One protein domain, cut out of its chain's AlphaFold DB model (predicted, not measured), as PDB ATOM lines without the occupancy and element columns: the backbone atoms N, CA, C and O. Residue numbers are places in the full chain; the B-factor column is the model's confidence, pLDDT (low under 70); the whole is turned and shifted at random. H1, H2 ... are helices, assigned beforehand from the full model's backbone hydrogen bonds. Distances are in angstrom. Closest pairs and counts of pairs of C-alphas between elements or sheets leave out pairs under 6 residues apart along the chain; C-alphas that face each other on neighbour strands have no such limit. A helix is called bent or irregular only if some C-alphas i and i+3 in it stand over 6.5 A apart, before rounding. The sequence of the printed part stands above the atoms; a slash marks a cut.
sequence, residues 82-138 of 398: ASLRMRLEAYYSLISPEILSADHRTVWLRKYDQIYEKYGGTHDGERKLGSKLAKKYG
ATOM      1  N   ALA A  82     -32.288 -16.211 -53.778       76.38
ATOM      2  CA  ALA A  82     -33.515 -16.784 -54.337       76.38
ATOM      3  C   ALA A  82     -34.563 -17.081 -53.248       76.38
ATOM      4  O   ALA A  82     -35.750 -16.813 -53.423       76.38
ATOM      5  N   SER A  83     -34.108 -17.560 -52.091       78.00
ATOM      6  CA  SER A  83     -34.974 -17.967 -50.987       78.00
ATOM      7  C   SER A  83     -35.637 -16.774 -50.298       78.00
ATOM      8  O   SER A  83     -36.855 -16.757 -50.110       78.00
ATOM      9  N   LEU A  84     -34.862 -15.723 -49.993       80.00
ATOM     10  CA  LEU A  84     -35.421 -14.492 -49.431       80.00
ATOM     11  C   LEU A  84     -36.378 -13.813 -50.418       80.00
ATOM     12  O   LEU A  84     -37.414 -13.288 -50.005       80.00
ATOM     13  N   ARG A  85     -36.066 -13.869 -51.720       83.75
ATOM     14  CA  ARG A  85     -36.933 -13.351 -52.780       83.75
ATOM     15  C   ARG A  85     -38.284 -14.044 -52.787       83.75
ATOM     16  O   ARG A  85     -39.287 -13.352 -52.671       83.75
ATOM     17  N   MET A  86     -38.314 -15.376 -52.846       80.50
ATOM     18  CA  MET A  86     -39.575 -16.124 -52.842       80.50
ATOM     19  C   MET A  86     -40.407 -15.840 -51.588       80.50
ATOM     20  O   MET A  86     -41.614 -15.635 -51.688       80.50
ATOM     21  N   ARG A  87     -39.772 -15.751 -50.410       81.75
ATOM     22  CA  ARG A  87     -40.471 -15.412 -49.159       81.75
ATOM     23  C   ARG A  87     -41.080 -14.012 -49.193       81.75
ATOM     24  O   ARG A  87     -42.208 -13.828 -48.739       81.75
ATOM     25  N   LEU A  88     -40.353 -13.024 -49.716       84.00
ATOM     26  CA  LEU A  88     -40.859 -11.659 -49.834       84.00
ATOM     27  C   LEU A  88     -41.924 -11.529 -50.932       84.00
ATOM     28  O   LEU A  88     -42.897 -10.816 -50.713       84.00
ATOM     29  N   GLU A  89     -41.800 -12.227 -52.063       83.88
ATOM     30  CA  GLU A  89     -42.847 -12.280 -53.098       83.88
ATOM     31  C   GLU A  89     -44.129 -12.895 -52.529       83.88
ATOM     32  O   GLU A  89     -45.174 -12.252 -52.562       83.88
ATOM     33  N   ALA A  90     -44.043 -14.070 -51.895       77.38
ATOM     34  CA  ALA A  90     -45.181 -14.706 -51.229       77.38
ATOM     35  C   ALA A  90     -45.815 -13.787 -50.171       77.38
ATOM     36  O   ALA A  90     -47.037 -13.694 -50.065       77.38
ATOM     37  N   TYR A  91     -44.991 -13.055 -49.418       81.06
ATOM     38  CA  TYR A  91     -45.459 -12.084 -48.439       81.06
ATOM     39  C   TYR A  91     -46.221 -10.916 -49.080       81.06
ATOM     40  O   TYR A  91     -47.347 -10.624 -48.677       81.06
ATOM     41  N   TYR A  92     -45.634 -10.251 -50.077       81.12
ATOM     42  CA  TYR A  92     -46.264  -9.105 -50.733       81.12
ATOM     43  C   TYR A  92     -47.527  -9.501 -51.505       81.12
ATOM     44  O   TYR A  92     -48.483  -8.730 -51.487       81.12
ATOM     45  N   SER A  93     -47.595 -10.718 -52.052       79.06
ATOM     46  CA  SER A  93     -48.827 -11.273 -52.629       79.06
ATOM     47  C   SER A  93     -49.985 -11.314 -51.628       79.06
ATOM     48  O   SER A  93     -51.130 -11.097 -52.016       79.06
ATOM     49  N   LEU A  94     -49.708 -11.560 -50.341       73.00
ATOM     50  CA  LEU A  94     -50.738 -11.656 -49.300       73.00
ATOM     51  C   LEU A  94     -51.214 -10.294 -48.793       73.00
ATOM     52  O   LEU A  94     -52.394 -10.124 -48.499       73.00
ATOM     53  N   ILE A  95     -50.299  -9.335 -48.633       73.31
ATOM     54  CA  ILE A  95     -50.620  -8.040 -48.012       73.31
ATOM     55  C   ILE A  95     -50.892  -6.917 -49.017       73.31
ATOM     56  O   ILE A  95     -51.535  -5.934 -48.653       73.31
ATOM     57  N   SER A  96     -50.374  -7.004 -50.243       80.75
ATOM     58  CA  SER A  96     -50.511  -5.953 -51.256       80.75
ATOM     59  C   SER A  96     -50.199  -6.492 -52.666       80.75
ATOM     60  O   SER A  96     -49.128  -6.217 -53.216       80.75
ATOM     61  N   PRO A  97     -51.122  -7.266 -53.269       81.19
ATOM     62  CA  PRO A  97     -50.896  -7.927 -54.559       81.19
ATOM     63  C   PRO A  97     -50.649  -6.938 -55.712       81.19
ATOM     64  O   PRO A  97     -49.915  -7.248 -56.645       81.19
ATOM     65  N   GLU A  98     -51.176  -5.714 -55.619       84.44
ATOM     66  CA  GLU A  98     -51.002  -4.640 -56.613       84.44
ATOM     67  C   GLU A  98     -49.531  -4.235 -56.827       84.44
ATOM     68  O   GLU A  98     -49.155  -3.763 -57.904       84.44
ATOM     69  N   ILE A  99     -48.676  -4.454 -55.821       80.94
ATOM     70  CA  ILE A  99     -47.237  -4.163 -55.887       80.94
ATOM     71  C   ILE A  99     -46.502  -5.164 -56.795       80.94
ATOM     72  O   ILE A  99     -45.441  -4.840 -57.326       80.94
ATOM     73  N   LEU A 100     -47.062  -6.361 -56.998       82.31
ATOM     74  CA  LEU A 100     -46.491  -7.410 -57.849       82.31
ATOM     75  C   LEU A 100     -47.081  -7.428 -59.267       82.31
ATOM     76  O   LEU A 100     -46.719  -8.294 -60.064       82.31
ATOM     77  N   SER A 101     -47.960  -6.476 -59.599       86.38
ATOM     78  CA  SER A 101     -48.467  -6.298 -60.965       86.38
ATOM     79  C   SER A 101     -47.329  -6.032 -61.958       86.38
ATOM     80  O   SER A 101     -46.259  -5.532 -61.590       86.38
ATOM     81  N   ALA A 102     -47.552  -6.378 -63.231       81.56
ATOM     82  CA  ALA A 102     -46.545  -6.265 -64.288       81.56
ATOM     83  C   ALA A 102     -45.939  -4.852 -64.372       81.56
ATOM     84  O   ALA A 102     -44.719  -4.717 -64.478       81.56
ATOM     85  N   ASP A 103     -46.771  -3.825 -64.193       86.94
ATOM     86  CA  ASP A 103     -46.381  -2.413 -64.264       86.94
ATOM     87  C   ASP A 103     -45.487  -1.971 -63.089       86.94
ATOM     88  O   ASP A 103     -44.688  -1.044 -63.215       86.94
ATOM     89  N   HIS A 104     -45.554  -2.664 -61.945       86.44
ATOM     90  CA  HIS A 104     -44.798  -2.331 -60.729       86.44
ATOM     91  C   HIS A 104     -43.653  -3.301 -60.410       86.44
ATOM     92  O   HIS A 104     -42.875  -3.065 -59.475       86.44
ATOM     93  N   ARG A 105     -43.486  -4.361 -61.208       85.62
ATOM     94  CA  ARG A 105     -42.502  -5.423 -60.962       85.62
ATOM     95  C   ARG A 105     -41.064  -4.906 -60.889       85.62
ATOM     96  O   ARG A 105     -40.288  -5.358 -60.050       85.62
ATOM     97  N   THR A 106     -40.703  -3.932 -61.722       86.19
ATOM     98  CA  THR A 106     -39.354  -3.332 -61.755       86.19
ATOM     99  C   THR A 106     -39.054  -2.505 -60.500       86.19
ATOM    100  O   THR A 106     -37.961  -2.590 -59.936       86.19
ATOM    101  N   VAL A 107     -40.038  -1.747 -60.009       89.44
ATOM    102  CA  VAL A 107     -39.937  -0.961 -58.769       89.44
ATOM    103  C   VAL A 107     -39.845  -1.883 -57.555       89.44
ATOM    104  O   VAL A 107     -39.064  -1.619 -56.635       89.44
ATOM    105  N   TRP A 108     -40.610  -2.977 -57.556       89.69
ATOM    106  CA  TRP A 108     -40.535  -3.994 -56.513       89.69
ATOM    107  C   TRP A 108     -39.167  -4.687 -56.493       89.69
ATOM    108  O   TRP A 108     -38.562  -4.761 -55.427       89.69
ATOM    109  N   LEU A 109     -38.620  -5.084 -57.650       87.06
ATOM    110  CA  LEU A 109     -37.286  -5.694 -57.742       87.06
ATOM    111  C   LEU A 109     -36.188  -4.780 -57.187       87.06
ATOM    112  O   LEU A 109     -35.363  -5.220 -56.391       87.06
ATOM    113  N   ARG A 110     -36.228  -3.480 -57.507       89.94
ATOM    114  CA  ARG A 110     -35.270  -2.508 -56.959       89.94
ATOM    115  C   ARG A 110     -35.358  -2.404 -55.432       89.94
ATOM    116  O   ARG A 110     -34.337  -2.319 -54.755       89.94
ATOM    117  N   LYS A 111     -36.574  -2.415 -54.872       89.94
ATOM    118  CA  LYS A 111     -36.781  -2.423 -53.411       89.94
ATOM    119  C   LYS A 111     -36.340  -3.744 -52.787       89.94
ATOM    120  O   LYS A 111     -35.792  -3.731 -51.688       89.94
ATOM    121  N   TYR A 112     -36.559  -4.861 -53.476       91.44
ATOM    122  CA  TYR A 112     -36.091  -6.173 -53.051       91.44
ATOM    123  C   TYR A 112     -34.566  -6.196 -52.923       91.44
ATOM    124  O   TYR A 112     -34.063  -6.584 -51.872       91.44
ATOM    125  N   ASP A 113     -33.836  -5.704 -53.925       89.75
ATOM    126  CA  ASP A 113     -32.372  -5.657 -53.872       89.75
ATOM    127  C   ASP A 113     -31.870  -4.799 -52.700       89.75
ATOM    128  O   ASP A 113     -30.984  -5.226 -51.967       89.75
ATOM    129  N   GLN A 114     -32.505  -3.653 -52.426       93.44
ATOM    130  CA  GLN A 114     -32.183  -2.826 -51.251       93.44
ATOM    131  C   GLN A 114     -32.450  -3.541 -49.916       93.44
ATOM    132  O   GLN A 114     -31.734  -3.331 -48.933       93.44
ATOM    133  N   ILE A 115     -33.498  -4.368 -49.847       90.06
ATOM    134  CA  ILE A 115     -33.803  -5.181 -48.663       90.06
ATOM    135  C   ILE A 115     -32.772  -6.305 -48.518       90.06
ATOM    136  O   ILE A 115     -32.313  -6.553 -47.404       90.06
ATOM    137  N   TYR A 116     -32.388  -6.950 -49.619       89.94
ATOM    138  CA  TYR A 116     -31.403  -8.027 -49.622       89.94
ATOM    139  C   TYR A 116     -30.003  -7.529 -49.236       89.94
ATOM    140  O   TYR A 116     -29.386  -8.120 -48.363       89.94
ATOM    141  N   GLU A 117     -29.541  -6.403 -49.782       91.38
ATOM    142  CA  GLU A 117     -28.275  -5.754 -49.389       91.38
ATOM    143  C   GLU A 117     -28.208  -5.469 -47.881       91.38
ATOM    144  O   GLU A 117     -27.169  -5.604 -47.243       91.38
ATOM    145  N   LYS A 118     -29.343  -5.083 -47.284       93.81
ATOM    146  CA  LYS A 118     -29.400  -4.656 -45.882       93.81
ATOM    147  C   LYS A 118     -29.629  -5.792 -44.884       93.81
ATOM    148  O   LYS A 118     -29.258  -5.653 -43.718       93.81
ATOM    149  N   TYR A 119     -30.313  -6.857 -45.294       91.50
ATOM    150  CA  TYR A 119     -30.790  -7.905 -44.386       91.50
ATOM    151  C   TYR A 119     -30.613  -9.335 -44.911       91.50
ATOM    152  O   TYR A 119     -30.850 -10.274 -44.161       91.50
ATOM    153  N   GLY A 120     -30.262  -9.531 -46.177       87.81
ATOM    154  CA  GLY A 120     -30.073 -10.851 -46.769       87.81
ATOM    155  C   GLY A 120     -28.706 -11.458 -46.452       87.81
ATOM    156  O   GLY A 120     -27.836 -10.823 -45.859       87.81
ATOM    157  N   GLY A 121     -28.523 -12.721 -46.841       82.12
ATOM    158  CA  GLY A 121     -27.223 -13.406 -46.820       82.12
ATOM    159  C   GLY A 121     -26.720 -13.848 -45.440       82.12
ATOM    160  O   GLY A 121     -25.769 -14.616 -45.373       82.12
ATOM    161  N   THR A 122     -27.360 -13.425 -44.347       85.44
ATOM    162  CA  THR A 122     -27.018 -13.838 -42.977       85.44
ATOM    163  C   THR A 122     -28.278 -14.114 -42.158       85.44
ATOM    164  O   THR A 122     -29.289 -13.422 -42.305       85.44
ATOM    165  N   HIS A 123     -28.222 -15.094 -41.250       80.56
ATOM    166  CA  HIS A 123     -29.343 -15.417 -40.356       80.56
ATOM    167  C   HIS A 123     -29.773 -14.222 -39.492       80.56
ATOM    168  O   HIS A 123     -30.969 -13.979 -39.307       80.56
ATOM    169  N   ASP A 124     -28.812 -13.445 -38.996       86.12
ATOM    170  CA  ASP A 124     -29.070 -12.264 -38.171       86.12
ATOM    171  C   ASP A 124     -29.753 -11.136 -38.944       86.12
ATOM    172  O   ASP A 124     -30.651 -10.468 -38.415       86.12
ATOM    173  N   GLY A 125     -29.350 -10.920 -40.199       89.19
ATOM    174  CA  GLY A 125     -29.997  -9.963 -41.089       89.19
ATOM    175  C   GLY A 125     -31.463 -10.324 -41.315       89.19
ATOM    176  O   GLY A 125     -32.352  -9.491 -41.097       89.19
ATOM    177  N   GLU A 126     -31.733 -11.586 -41.654       87.19
ATOM    178  CA  GLU A 126     -33.087 -12.055 -41.940       87.19
ATOM    179  C   GLU A 126     -33.968 -12.066 -40.683       87.19
ATOM    180  O   GLU A 126     -35.136 -11.668 -40.742       87.19
ATOM    181  N   ARG A 127     -33.403 -12.399 -39.512       83.12
ATOM    182  CA  ARG A 127     -34.096 -12.306 -38.215       83.12
ATOM    183  C   ARG A 127     -34.495 -10.862 -37.903       83.12
ATOM    184  O   ARG A 127     -35.648 -10.605 -37.545       83.12
ATOM    185  N   LYS A 128     -33.586  -9.899 -38.107       91.69
ATOM    186  CA  LYS A 128     -33.865  -8.459 -37.940       91.69
ATOM    187  C   LYS A 128     -34.955  -7.976 -38.901       91.69
ATOM    188  O   LYS A 128     -35.813  -7.187 -38.494       91.69
ATOM    189  N   LEU A 129     -34.951  -8.440 -40.152       90.00
ATOM    190  CA  LEU A 129     -36.003  -8.132 -41.125       90.00
ATOM    191  C   LEU A 129     -37.358  -8.698 -40.683       90.00
ATOM    192  O   LEU A 129     -38.346  -7.961 -40.669       90.00
ATOM    193  N   GLY A 130     -37.389  -9.958 -40.242       84.62
ATOM    194  CA  GLY A 130     -38.570 -10.606 -39.670       84.62
ATOM    195  C   GLY A 130     -39.172  -9.819 -38.512       84.62
ATOM    196  O   GLY A 130     -40.367  -9.520 -38.531       84.62
ATOM    197  N   SER A 131     -38.353  -9.388 -37.548       85.94
ATOM    198  CA  SER A 131     -38.818  -8.559 -36.428       85.94
ATOM    199  C   SER A 131     -39.376  -7.205 -36.881       85.94
ATOM    200  O   SER A 131     -40.384  -6.744 -36.342       85.94
ATOM    201  N   LYS A 132     -38.762  -6.559 -37.884       90.69
ATOM    202  CA  LYS A 132     -39.247  -5.275 -38.422       90.69
ATOM    203  C   LYS A 132     -40.587  -5.415 -39.138       90.69
ATOM    204  O   LYS A 132     -41.466  -4.578 -38.934       90.69
ATOM    205  N   LEU A 133     -40.758  -6.463 -39.942       85.50
ATOM    206  CA  LEU A 133     -42.020  -6.741 -40.629       85.50
ATOM    207  C   LEU A 133     -43.125  -7.099 -39.630       85.50
ATOM    208  O   LEU A 133     -44.210  -6.525 -39.707       85.50
ATOM    209  N   ALA A 134     -42.829  -7.930 -38.629       82.00
ATOM    210  CA  ALA A 134     -43.772  -8.258 -37.560       82.00
ATOM    211  C   ALA A 134     -44.200  -7.017 -36.755       82.00
ATOM    212  O   ALA A 134     -45.372  -6.871 -36.417       82.00
ATOM    213  N   LYS A 135     -43.279  -6.078 -36.484       89.06
ATOM    214  CA  LYS A 135     -43.603  -4.816 -35.797       89.06
ATOM    215  C   LYS A 135     -44.494  -3.901 -36.643       89.06
ATOM    216  O   LYS A 135     -45.365  -3.235 -36.095       89.06
ATOM    217  N   LYS A 136     -44.269  -3.845 -37.961       86.25
ATOM    218  CA  LYS A 136     -45.010  -2.959 -38.871       86.25
ATOM    219  C   LYS A 136     -46.392  -3.504 -39.251       86.25
ATOM    220  O   LYS A 136     -47.311  -2.714 -39.430       86.25
ATOM    221  N   TYR A 137     -46.534  -4.824 -39.368       80.12
ATOM    222  CA  TYR A 137     -47.732  -5.471 -39.925       80.12
ATOM    223  C   TYR A 137     -48.406  -6.475 -38.970       80.12
ATOM    224  O   TYR A 137     -49.390  -7.115 -39.336       80.12
ATOM    225  N   GLY A 138     -47.915  -6.596 -37.734       80.88
ATOM    226  CA  GLY A 138     -48.488  -7.442 -36.687       80.88
ATOM    227  C   GLY A 138     -47.999  -8.897 -36.694       80.88
ATOM    228  O   GLY A 138     -47.282  -9.357 -37.580       80.88
TER     229      GLY A 138
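This is residues 82 to 138 of the 398 residues of an uncharacterized protein of Fragilariopsis cylindrus CCMP1102 (UniProt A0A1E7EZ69). One long helix, H3, makes the base, and two helices, H1 and H4, lead away from it in much the same direction as two arms: H4 turns off a corner at the last end of H3, and H1 meets H3 slantwise with its first half. The short helix H2 links the far end of H1 back to the first end of H3, while residues 131 to 136 of H4 stick out free. The printed part has 57 residues with four named helices, in the order H1, H2, H3, H4, and no named strand; its class is all helix. It is compact, with a radius of gyration of the C-alphas of 11.4 A, and it spans 33 by 24 by 15 A.

Start with the longest helix, H3, residues 102 to 119: find C-alpha 102 at (-46.545, -6.265, -64.288), and from there it runs 25.4 A to C-alpha 119 at (-30.790, -7.905, -44.386). H3 is irregular, with 7.5 A from C-alpha 103 to C-alpha 106, and it has a kink of 27 degrees near residue 109. H4, residues 123 to 137, is 20.9 A long and ends at C-alpha 137 at (-47.732, -5.471, -39.925). Go back to C-alpha 82 at (-33.515, -16.784, -54.337) for H1, residues 82 to 95, 20.2 A long. H2, residues 97 to 100, is 5.5 A long.

Look first at H3, the hub, which touches the three other helices. With residues 118 to 119 alone it touches residues 125 to 129 of H4, only at the corner by their link; the closest C-alphas are those of Tyr 119 and Gly 125, 4.0 A apart. H3 and H4 run opposite ways at a steep tilt of 54 degrees. H1 and H3 only just touch, with 3 pairs of C-alphas within 8 A; the closest are those of Arg 85 and Tyr 112, 7.2 A apart. These two run opposite ways at a steep tilt of 56 degrees. H2 and H3 touch only at the corner by their link, the closest C-alphas being those of Ile 99 and Trp 108 at 6.7 A. H1 touches H2 with residues 89 to 93 alone, closest at the C-alphas of Ser 93 and Leu 100, 6.9 A apart. H1 and H4 are only just apart, at 8.2 A where they come closest, and H2 and H4 are apart. In H1 and H4 every O i to N i+4 pair is within hydrogen-bond range, in H3 12 of 14 are, and H2 is too short for such a pair.

Look for the two C-alphas farthest apart at Asp 103 and Asp 124, 32.8 A from each other; those of Ala 82 and Gly 138, the first and last printed, are 25.0 A apart. The printed part has no cut, and the links H1 to H2, H2 to H3 and H3 to H4 are tight. In the B-factor column the mean pLDDT of the printed part of this model is 84.9, and no printed residue is under 70.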